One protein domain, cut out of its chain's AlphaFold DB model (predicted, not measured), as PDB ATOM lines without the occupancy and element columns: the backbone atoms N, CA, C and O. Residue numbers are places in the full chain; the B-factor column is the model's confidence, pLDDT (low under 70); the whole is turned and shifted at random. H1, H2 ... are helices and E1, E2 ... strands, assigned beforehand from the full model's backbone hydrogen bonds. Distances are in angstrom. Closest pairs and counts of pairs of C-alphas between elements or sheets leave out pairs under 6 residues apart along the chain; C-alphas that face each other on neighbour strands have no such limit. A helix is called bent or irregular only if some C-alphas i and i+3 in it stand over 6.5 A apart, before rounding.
ATOM      1  N   GLU A  80      -7.389  43.621 -20.377       95.06
ATOM      2  CA  GLU A  80      -8.421  44.613 -20.123       95.06
ATOM      3  C   GLU A  80      -8.787  44.629 -18.640       95.06
ATOM      4  O   GLU A  80      -8.705  43.591 -17.971       95.06
ATOM      5  N   PRO A  81      -9.209  45.787 -18.107       94.12
ATOM      6  CA  PRO A  81      -9.790  45.863 -16.780       94.12
ATOM      7  C   PRO A  81     -10.922  44.853 -16.634       94.12
ATOM      8  O   PRO A  81     -11.828  44.783 -17.467       94.12
ATOM      9  N   ARG A  82     -10.881  44.077 -15.556       93.69
ATOM     10  CA  ARG A  82     -11.891  43.058 -15.288       93.69
ATOM     11  C   ARG A  82     -13.261  43.668 -14.989       93.69
ATOM     12  O   ARG A  82     -14.275  43.111 -15.403       93.69
ATOM     13  N   LEU A  83     -13.280  44.820 -14.313       91.81
ATOM     14  CA  LEU A  83     -14.480  45.612 -14.008       91.81
ATOM     15  C   LEU A  83     -15.578  44.792 -13.322       91.81
ATOM     16  O   LEU A  83     -16.770  44.919 -13.620       91.81
ATOM     17  N   ALA A  84     -15.181  43.923 -12.392       88.38
ATOM     18  CA  ALA A  84     -16.131  43.191 -11.578       88.38
ATOM     19  C   ALA A  84     -16.970  44.134 -10.702       88.38
ATOM     20  O   ALA A  84     -18.186  43.965 -10.622       88.38
ATOM     21  N   GLN A  85     -16.315  45.125 -10.099       85.94
ATOM     22  CA  GLN A  85     -16.871  46.223  -9.310       85.94
ATOM     23  C   GLN A  85     -16.065  47.500  -9.588       85.94
ATOM     24  O   GLN A  85     -15.061  47.463 -10.302       85.94
ATOM     25  N   ALA A  86     -16.506  48.633  -9.039       85.50
ATOM     26  CA  ALA A  86     -15.834  49.919  -9.237       85.50
ATOM     27  C   ALA A  86     -14.413  49.979  -8.642       85.50
ATOM     28  O   ALA A  86     -13.623  50.810  -9.077       85.50
ATOM     29  N   ASP A  87     -14.108  49.121  -7.665       83.81
ATOM     30  CA  ASP A  87     -12.824  48.999  -6.966       83.81
ATOM     31  C   ASP A  87     -11.940  47.850  -7.499       83.81
ATOM     32  O   ASP A  87     -10.917  47.517  -6.902       83.81
ATOM     33  N   ASP A  88     -12.324  47.217  -8.612       90.19
ATOM     34  CA  ASP A  88     -11.609  46.068  -9.164       90.19
ATOM     35  C   ASP A  88     -10.381  46.482  -9.988       90.19
ATOM     36  O   ASP A  88     -10.497  47.026 -11.087       90.19
ATOM     37  N   MET A  89      -9.197  46.155  -9.467       90.88
ATOM     38  CA  MET A  89      -7.902  46.529 -10.051       90.88
ATOM     39  C   MET A  89      -7.234  45.408 -10.861       90.88
ATOM     40  O   MET A  89      -6.104  45.576 -11.321       90.88
ATOM     41  N   LEU A  90      -7.907  44.270 -11.054       92.88
ATOM     42  CA  LEU A  90      -7.365  43.150 -11.824       92.88
ATOM     43  C   LEU A  90      -7.510  43.361 -13.336       92.88
ATOM     44  O   LEU A  90      -8.541  43.818 -13.837       92.88
ATOM     45  N   CYS A  91      -6.473  42.957 -14.066       94.19
ATOM     46  CA  CYS A  91      -6.454  42.902 -15.523       94.19
ATOM     47  C   CYS A  91      -6.636  41.451 -15.982       94.19
ATOM     48  O   CYS A  91      -5.970  40.551 -15.480       94.19
ATOM     49  N   VAL A  92      -7.523  41.219 -16.944       94.81
ATOM     50  CA  VAL A  92      -7.858  39.888 -17.474       94.81
ATOM     51  C   VAL A  92      -7.815  39.883 -18.998       94.81
ATOM     52  O   VAL A  92      -7.616  40.915 -19.632       94.81
ATOM     53  N   THR A  93      -7.988  38.714 -19.611       95.12
ATOM     54  CA  THR A  93      -8.127  38.616 -21.069       95.12
ATOM     55  C   THR A  93      -9.415  39.294 -21.553       95.12
ATOM     56  O   THR A  93     -10.398  39.382 -20.813       95.12
ATOM     57  N   HIS A  94      -9.459  39.699 -22.826       93.62
ATOM     58  CA  HIS A  94     -10.671  40.257 -23.443       93.62
ATOM     59  C   HIS A  94     -11.896  39.329 -23.300       93.62
ATOM     60  O   HIS A  94     -13.002  39.767 -22.985       93.62
ATOM     61  N   GLN A  95     -11.701  38.016 -23.476       95.00
ATOM     62  CA  GLN A  95     -12.776  37.028 -23.338       95.00
ATOM     63  C   GLN A  95     -13.364  37.012 -21.916       95.00
ATOM     64  O   GLN A  95     -14.583  36.916 -21.748       95.00
ATOM     65  N   ASP A  96     -12.518  37.138 -20.893       94.00
ATOM     66  CA  ASP A  96     -12.959  37.210 -19.501       94.00
ATOM     67  C   ASP A  96     -13.665  38.523 -19.173       94.00
ATOM     68  O   ASP A  96     -14.703  38.499 -18.506       94.00
ATOM     69  N   ALA A  97     -13.154  39.651 -19.672       93.50
ATOM     70  CA  ALA A  97     -13.800  40.951 -19.514       93.50
ATOM     71  C   ALA A  97     -15.213  40.941 -20.124       93.50
ATOM     72  O   ALA A  97     -16.178  41.369 -19.487       93.50
ATOM     73  N   MET A  98     -15.381  40.348 -21.312       94.62
ATOM     74  CA  MET A  98     -16.695  40.169 -21.937       94.62
ATOM     75  C   MET A  98     -17.639  39.288 -21.111       94.62
ATOM     76  O   MET A  98     -18.816  39.627 -20.947       94.62
ATOM     77  N   ARG A  99     -17.144  38.160 -20.585       93.06
ATOM     78  CA  ARG A  99     -17.929  37.271 -19.715       93.06
ATOM     79  C   ARG A  99     -18.414  38.022 -18.478       93.06
ATOM     80  O   ARG A  99     -19.595  37.946 -18.147       93.06
ATOM     81  N   ILE A 100     -17.534  38.779 -17.835       92.62
ATOM     82  CA  ILE A 100     -17.845  39.543 -16.625       92.62
ATOM     83  C   ILE A 100     -18.817  40.682 -16.914       92.62
ATOM     84  O   ILE A 100     -19.777  40.875 -16.169       92.62
ATOM     85  N   ALA A 101     -18.649  41.383 -18.034       91.25
ATOM     86  CA  ALA A 101     -19.617  42.378 -18.474       91.25
ATOM     87  C   ALA A 101     -21.013  41.759 -18.678       91.25
ATOM     88  O   ALA A 101     -22.023  42.396 -18.376       91.25
ATOM     89  N   ASN A 102     -21.089  40.516 -19.164       90.50
ATOM     90  CA  ASN A 102     -22.352  39.792 -19.270       90.50
ATOM     91  C   ASN A 102     -22.913  39.395 -17.895       90.50
ATOM     92  O   ASN A 102     -24.091  39.635 -17.642       90.50
ATOM     93  N   GLU A 103     -22.082  38.865 -16.994       89.06
ATOM     94  CA  GLU A 103     -22.472  38.541 -15.612       89.06
ATOM     95  C   GLU A 103     -23.052  39.765 -14.894       89.06
ATOM     96  O   GLU A 103     -24.153  39.682 -14.350       89.06
ATOM     97  N   ASN A 104     -22.387  40.922 -14.992       87.12
ATOM     98  CA  ASN A 104     -22.847  42.192 -14.425       87.12
ATOM     99  C   ASN A 104     -24.202  42.634 -15.012       87.12
ATOM    100  O   ASN A 104     -25.072  43.091 -14.274       87.12
ATOM    101  N   LYS A 105     -24.427  42.458 -16.323       84.81
ATOM    102  CA  LYS A 105     -25.727  42.752 -16.962       84.81
ATOM    103  C   LYS A 105     -26.836  41.829 -16.463       84.81
ATOM    104  O   LYS A 105     -27.969  42.267 -16.281       84.81
ATOM    105  N   THR A 106     -26.519  40.557 -16.238       76.56
ATOM    106  CA  THR A 106     -27.479  39.555 -15.755       76.56
ATOM    107  C   THR A 106     -27.618  39.520 -14.231       76.56
ATOM    108  O   THR A 106     -28.513  38.849 -13.724       76.56
ATOM    109  N   ALA A 107     -26.796  40.275 -13.494       70.00
ATOM    110  CA  ALA A 107     -26.771  40.304 -12.030       70.00
ATOM    111  C   ALA A 107     -28.127  40.684 -11.413       70.00
ATOM    112  O   ALA A 107     -28.489  40.187 -10.349       70.00
ATOM    113  N   ILE A 108     -28.915  41.510 -12.111       59.81
ATOM    114  CA  ILE A 108     -30.273  41.905 -11.699       59.81
ATOM    115  C   ILE A 108     -31.214  40.685 -11.631       59.81
ATOM    116  O   ILE A 108     -32.113  40.643 -10.796       59.81
ATOM    117  N   VAL A 109     -30.988  39.668 -12.471       54.28
ATOM    118  CA  VAL A 109     -31.828  38.462 -12.571       54.28
ATOM    119  C   VAL A 109     -31.460  37.416 -11.509       54.28
ATOM    120  O   VAL A 109     -32.321  36.652 -11.075       54.28
ATOM    121  N   ALA A 110     -30.204  37.391 -11.052       55.19
ATOM    122  CA  ALA A 110     -29.682  36.356 -10.153       55.19
ATOM    123  C   ALA A 110     -29.923  36.628  -8.646       55.19
ATOM    124  O   ALA A 110     -29.752  35.730  -7.818       55.19
ATOM    125  N   GLY A 111     -30.393  37.832  -8.294       54.12
ATOM    126  CA  GLY A 111     -30.655  38.264  -6.915       54.12
ATOM    127  C   GLY A 111     -29.443  38.914  -6.232       54.12
ATOM    128  O   GLY A 111     -28.311  38.781  -6.690       54.12
ATOM    129  N   LYS A 112     -29.694  39.653  -5.141       53.19
ATOM    130  CA  LYS A 112     -28.661  40.172  -4.226       53.19
ATOM    131  C   LYS A 112     -28.560  39.236  -3.012       53.19
ATOM    132  O   LYS A 112     -29.611  38.769  -2.569       53.19
ATOM    133  N   PRO A 113     -27.361  38.993  -2.457       54.34
ATOM    134  CA  PRO A 113     -27.236  38.246  -1.215       54.34
ATOM    135  C   PRO A 113     -27.994  38.924  -0.067       54.34
ATOM    136  O   PRO A 113     -28.121  40.149  -0.013       54.34
ATOM    137  N   ASN A 114     -28.517  38.099   0.840       47.88
ATOM    138  CA  ASN A 114     -29.143  38.504   2.087       47.88
ATOM    139  C   ASN A 114     -28.119  39.282   2.942       47.88
ATOM    140  O   ASN A 114     -27.091  38.710   3.308       47.88
ATOM    141  N   PRO A 115     -28.390  40.550   3.298       48.25
ATOM    142  CA  PRO A 115     -27.456  41.374   4.065       48.25
ATOM    143  C   PRO A 115     -27.259  40.925   5.527       48.25
ATOM    144  O   PRO A 115     -26.425  41.503   6.213       48.25
ATOM    145  N   MET A 116     -28.007  39.930   6.028       44.84
ATOM    146  CA  MET A 116     -27.977  39.497   7.437       44.84
ATOM    147  C   MET A 116     -27.208  38.196   7.724       44.84
ATOM    148  O   MET A 116     -27.181  37.758   8.873       44.84
ATOM    149  N   THR A 117     -26.581  37.543   6.741       46.44
ATOM    150  CA  THR A 117     -25.872  36.278   7.003       46.44
ATOM    151  C   THR A 117     -24.391  36.514   7.293       46.44
ATOM    152  O   THR A 117     -23.625  36.863   6.402       46.44
ATOM    153  N   THR A 118     -23.977  36.254   8.536       48.50
ATOM    154  CA  THR A 118     -22.564  36.159   8.960       48.50
ATOM    155  C   THR A 118     -21.852  34.933   8.381       48.50
ATOM    156  O   THR A 118     -20.626  34.859   8.405       48.50
ATOM    157  N   ASN A 119     -22.610  33.981   7.831       49.19
ATOM    158  CA  ASN A 119     -22.074  32.847   7.097       49.19
ATOM    159  C   ASN A 119     -21.845  33.250   5.642       49.19
ATOM    160  O   ASN A 119     -22.781  33.533   4.898       49.19
ATOM    161  N   LEU A 120     -20.575  33.225   5.252       48.41
ATOM    162  CA  LEU A 120     -20.046  33.506   3.917       48.41
ATOM    163  C   LEU A 120     -20.548  32.525   2.831       48.41
ATOM    164  O   LEU A 120     -20.130  32.618   1.676       48.41
ATOM    165  N   ASP A 121     -21.436  31.594   3.194       51.66
ATOM    166  CA  ASP A 121     -22.012  30.576   2.324       51.66
ATOM    167  C   ASP A 121     -23.410  31.014   1.829       51.66
ATOM    168  O   ASP A 121     -24.450  30.741   2.420       51.66
ATOM    169  N   LEU A 122     -23.382  31.733   0.700       56.03
ATOM    170  CA  LEU A 122     -24.353  31.693  -0.406       56.03
ATOM    171  C   LEU A 122     -25.818  32.076  -0.112       56.03
ATOM    172  O   LEU A 122     -26.677  31.221   0.072       56.03
ATOM    173  N   SER A 123     -26.169  33.350  -0.284       62.66
ATOM    174  CA  SER A 123     -27.576  33.767  -0.442       62.66
ATOM    175  C   SER A 123     -27.896  34.237  -1.863       62.66
ATOM    176  O   SER A 123     -28.639  35.194  -2.076       62.66
ATOM    177  N   CYS A 124     -27.362  33.534  -2.865       75.94
ATOM    178  CA  CYS A 124     -27.930  33.616  -4.207       75.94
ATOM    179  C   CYS A 124     -29.277  32.892  -4.229       75.94
ATOM    180  O   CYS A 124     -29.450  31.865  -3.577       75.94
ATOM    181  N   LYS A 125     -30.251  33.441  -4.965       71.62
ATOM    182  CA  LYS A 125     -31.650  32.979  -4.921       71.62
ATOM    183  C   LYS A 125     -31.810  31.503  -5.305       71.62
ATOM    184  O   LYS A 125     -32.748  30.846  -4.865       71.62
ATOM    185  N   THR A 126     -30.927  31.009  -6.161       72.94
ATOM    186  CA  THR A 126     -30.957  29.660  -6.718       72.94
ATOM    187  C   THR A 126     -29.732  28.869  -6.268       72.94
ATOM    188  O   THR A 126     -28.629  29.418  -6.210       72.94
ATOM    189  N   PRO A 127     -29.892  27.560  -6.006       75.50
ATOM    190  CA  PRO A 127     -28.814  26.728  -5.496       75.50
ATOM    191  C   PRO A 127     -27.673  26.558  -6.493       75.50
ATOM    192  O   PRO A 127     -26.602  26.171  -6.062       75.50
ATOM    193  N   ASP A 128     -27.842  26.839  -7.787       78.94
ATOM    194  CA  ASP A 128     -26.776  26.725  -8.800       78.94
ATOM    195  C   ASP A 128     -25.860  27.951  -8.893       78.94
ATOM    196  O   ASP A 128     -24.862  27.942  -9.623       78.94
ATOM    197  N   TYR A 129     -26.185  29.001  -8.138       82.25
ATOM    198  CA  TYR A 129     -25.486  30.273  -8.169       82.25
ATOM    199  C   TYR A 129     -24.745  30.518  -6.861       82.25
ATOM    200  O   TYR A 129     -25.131  30.070  -5.784       82.25
ATOM    201  N   THR A 130     -23.645  31.248  -6.967       84.62
ATOM    202  CA  THR A 130     -22.776  31.612  -5.853       84.62
ATOM    203  C   THR A 130     -22.297  33.053  -6.035       84.62
ATOM    204  O   THR A 130     -22.169  33.498  -7.181       84.62
ATOM    205  N   PRO A 131     -22.051  33.813  -4.953       85.50
ATOM    206  CA  PRO A 131     -21.409  35.112  -5.049       85.50
ATOM    207  C   PRO A 131     -20.052  34.974  -5.735       85.50
ATOM    208  O   PRO A 131     -19.211  34.164  -5.339       85.50
ATOM    209  N   ARG A 132     -19.838  35.769  -6.781       88.88
ATOM    210  CA  ARG A 132     -18.616  35.747  -7.579       88.88
ATOM    211  C   ARG A 132     -17.390  36.135  -6.761       88.88
ATOM    212  O   ARG A 132     -16.340  35.532  -6.987       88.88
ATOM    213  N   GLN A 133     -17.522  37.072  -5.811       87.06
ATOM    214  CA  GLN A 133     -16.465  37.475  -4.873       87.06
ATOM    215  C   GLN A 133     -15.140  37.777  -5.591       87.06
ATOM    216  O   GLN A 133     -14.073  37.264  -5.238       87.06
ATOM    217  N   ALA A 134     -15.232  38.553  -6.669       88.12
ATOM    218  CA  ALA A 134     -14.086  39.064  -7.403       88.12
ATOM    219  C   ALA A 134     -13.292  40.089  -6.574       88.12
ATOM    220  O   ALA A 134     -12.064  40.095  -6.636       88.12
ATOM    221  N   THR A 135     -13.989  40.879  -5.758       84.81
ATOM    222  CA  THR A 135     -13.463  41.777  -4.719       84.81
ATOM    223  C   THR A 135     -14.173  41.470  -3.388       84.81
ATOM    224  O   THR A 135     -15.169  40.736  -3.393       84.81
ATOM    225  N   PRO A 136     -13.725  42.018  -2.239       83.62
ATOM    226  CA  PRO A 136     -14.422  41.845  -0.959       83.62
ATOM    227  C   PRO A 136     -15.881  42.333  -0.965       83.62
ATOM    228  O   PRO A 136     -16.691  41.871  -0.166       83.62
ATOM    229  N   THR A 137     -16.221  43.258  -1.864       79.69
ATOM    230  CA  THR A 137     -17.553  43.867  -1.993       79.69
ATOM    231  C   THR A 137     -18.388  43.243  -3.118       79.69
ATOM    232  O   THR A 137     -19.590  43.514  -3.226       79.69
ATOM    233  N   ASP A 138     -17.790  42.376  -3.943       84.56
ATOM    234  CA  ASP A 138     -18.436  41.791  -5.112       84.56
ATOM    235  C   ASP A 138     -19.405  40.658  -4.760       84.56
ATOM    236  O   ASP A 138     -19.044  39.499  -4.543       84.56
ATOM    237  N   ASN A 139     -20.681  41.016  -4.797       80.94
ATOM    238  CA  ASN A 139     -21.799  40.181  -4.387       80.94
ATOM    239  C   ASN A 139     -22.679  39.724  -5.564       80.94
ATOM    240  O   ASN A 139     -23.831  39.336  -5.376       80.94
ATOM    241  N   VAL A 140     -22.158  39.787  -6.793       85.25
ATOM    242  CA  VAL A 140     -22.878  39.344  -7.993       85.25
ATOM    243  C   VAL A 140     -23.029  37.822  -7.986       85.25
ATOM    244  O   VAL A 140     -22.045  37.096  -7.885       85.25
ATOM    245  N   CYS A 141     -24.260  37.334  -8.124       85.75
ATOM    246  CA  CYS A 141     -24.549  35.907  -8.218       85.75
ATOM    247  C   CYS A 141     -24.249  35.364  -9.621       85.75
ATOM    248  O   CYS A 141     -24.847  35.799 -10.604       85.75
ATOM    249  N   VAL A 142     -23.347  34.384  -9.708       86.75
ATOM    250  CA  VAL A 142     -22.888  33.749 -10.958       86.75
ATOM    251  C   VAL A 142     -22.938  32.220 -10.855       86.75
ATOM    252  O   VAL A 142     -22.993  31.692  -9.742       86.75
ATOM    253  N   PRO A 143     -22.883  31.474 -11.975       87.12
ATOM    254  CA  PRO A 143     -22.723  30.021 -11.933       87.12
ATOM    255  C   PRO A 143     -21.459  29.601 -11.169       87.12
ATOM    256  O   PRO A 143     -20.419  30.259 -11.264       87.12
ATOM    257  N   ARG A 144     -21.498  28.457 -10.470       85.19
ATOM    258  CA  ARG A 144     -20.341  27.946  -9.698       85.19
ATOM    259  C   ARG A 144     -19.043  27.819 -10.500       85.19
ATOM    260  O   ARG A 144     -17.965  28.053  -9.954       85.19
ATOM    261  N   SER A 145     -19.129  27.475 -11.784       86.62
ATOM    262  CA  SER A 145     -17.965  27.396 -12.674       86.62
ATOM    263  C   SER A 145     -17.255  28.746 -12.835       86.62
ATOM    264  O   SER A 145     -16.028  28.793 -12.815       86.62
ATOM    265  N   SER A 146     -18.004  29.852 -12.899       89.44
ATOM    266  CA  SER A 146     -17.436  31.205 -12.960       89.44
ATOM    267  C   SER A 146     -16.681  31.557 -11.673       89.44
ATOM    268  O   SER A 146     -15.563  32.072 -11.721       89.44
ATOM    269  N   ARG A 147     -17.215  31.171 -10.504       89.19
ATOM    270  CA  ARG A 147     -16.527  31.376  -9.217       89.19
ATOM    271  C   ARG A 147     -15.195  30.632  -9.130       89.19
ATOM    272  O   ARG A 147     -14.250  31.152  -8.543       89.19
ATOM    273  N   ALA A 148     -15.091  29.427  -9.691       86.94
ATOM    274  CA  ALA A 148     -13.818  28.703  -9.737       86.94
ATOM    275  C   ALA A 148     -12.754  29.481 -10.530       86.94
ATOM    276  O   ALA A 148     -11.627  29.618 -10.065       86.94
ATOM    277  N   LEU A 149     -13.140  30.061 -11.666       89.44
ATOM    278  CA  LEU A 149     -12.245  30.864 -12.493       89.44
ATOM    279  C   LEU A 149     -11.812  32.164 -11.803       89.44
ATOM    280  O   LEU A 149     -10.629  32.489 -11.791       89.44
ATOM    281  N   VAL A 150     -12.737  32.858 -11.141       90.19
ATOM    282  CA  VAL A 150     -12.416  34.070 -10.372       90.19
ATOM    283  C   VAL A 150     -11.478  33.778  -9.198       90.19
ATOM    284  O   VAL A 150     -10.586  34.575  -8.922       90.19
ATOM    285  N   ARG A 151     -11.612  32.620  -8.535       88.62
ATOM    286  CA  ARG A 151     -10.654  32.200  -7.497       88.62
ATOM    287  C   ARG A 151      -9.238  32.038  -8.044       88.62
ATOM    288  O   ARG A 151      -8.301  32.430  -7.363       88.62
ATOM    289  N   MET A 152      -9.087  31.508  -9.259       89.25
ATOM    290  CA  MET A 152      -7.775  31.411  -9.907       89.25
ATOM    291  C   MET A 152      -7.216  32.796 -10.253       89.25
ATOM    292  O   MET A 152      -6.045  33.051 -10.006       89.25
ATOM    293  N   GLN A 153      -8.045  33.706 -10.768       89.75
ATOM    294  CA  GLN A 153      -7.629  35.075 -11.113       89.75
ATOM    295  C   GLN A 153      -7.201  35.907  -9.897       89.75
ATOM    296  O   GLN A 153      -6.364  36.787 -10.025       89.75
ATOM    297  N   ASN A 154      -7.784  35.643  -8.727       89.81
ATOM    298  CA  ASN A 154      -7.432  36.323  -7.482       89.81
ATOM    299  C   ASN A 154      -6.246  35.659  -6.751       89.81
ATOM    300  O   ASN A 154      -5.894  36.100  -5.657       89.81
ATOM    301  N   HIS A 155      -5.670  34.578  -7.293       84.81
ATOM    302  CA  HIS A 155      -4.498  33.942  -6.697       84.81
ATOM    303  C   HIS A 155      -3.278  34.856  -6.885       84.81
ATOM    304  O   HIS A 155      -3.068  35.321  -7.999       84.81
TER     305      HIS A 155
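This is residues 80 to 155 of the 158 residues of an uncharacterized protein of Sulfuriferula sp (UniProt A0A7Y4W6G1). A long helix, H1, runs along much of the length of an elongated body, with a small two-stranded hairpin, E2 and E3, packed by its later half and a shorter helix, H2, running from the hairpin back toward the end where E1 lies. E1 lies at one end, before H1, and the long unnamed stretch of residues 111 to 128 makes the other end. The printed part has 76 residues, with named elements in the order E1, H1, E2, E3, H2; the two helices and three strands hold 36 residues, under half, and the class is mixed, helices and strands. The sheet has the order E2 - E3 and is antiparallel. The whole is compact, with a radius of gyration of the C-alphas of 11.8 A, and the C-alphas span 33 by 22 by 21 A.

E1 is residues 91 to 93, with C-alpha 91 at (-6.454, 42.902, -15.523). H1 is residues 94 to 110, 23.5 A from first to last C-alpha, beginning with C-alpha 94 at (-10.671, 40.257, -23.443). H1 has a kink of 33 degrees near residue 104 and is irregular: C-alphas 105 and 108 are 7.0 A apart. E2 is residues 129 to 131, 7.1 A long, and E3 is residues 141 to 143, 7.2 A long. H2 is residues 144 to 153, 14.6 A long, ending with C-alpha 153 at (-7.629, 35.075, -11.113).

Residues 80 to 81 pair with residues 91 to 92 of E1, antiparallel, while E1 pairs with no named strand. E1 and H1 meet only through their link. E1 is apart from E2 and from E3. H1 and E3 have 5 pairs of C-alphas within 8 A, the closest being those of Ala 110 and Cys 141 at 5.5 A. E2 and E3 form a hairpin, antiparallel at 130 degrees between their directions; N 130 and O 142 are 2.9 A apart, within hydrogen-bond range, and so are N 142 and O 130. E2 and H2 have 4 pairs of C-alphas within 8 A, the closest being those of Thr 130 and Arg 144 at 5.8 A. H1 and H2 are near each other, with 7 pairs of C-alphas within 10 A. In H2 every O i to N i+4 pair is within hydrogen-bond range; in H1 11 of 13 are.

The two C-alphas farthest apart are those of His 94 and Met 116, at 35.4 A. The printed part has no cut. The link from H1 to E2, 18 residues, is long; E2 to E3 is short, and E1 to H1 and E3 to H2 are tight. The mean pLDDT of the printed part is 79.8, and residues 108 to 123, of which 108 to 110 belong to H1, are under 70.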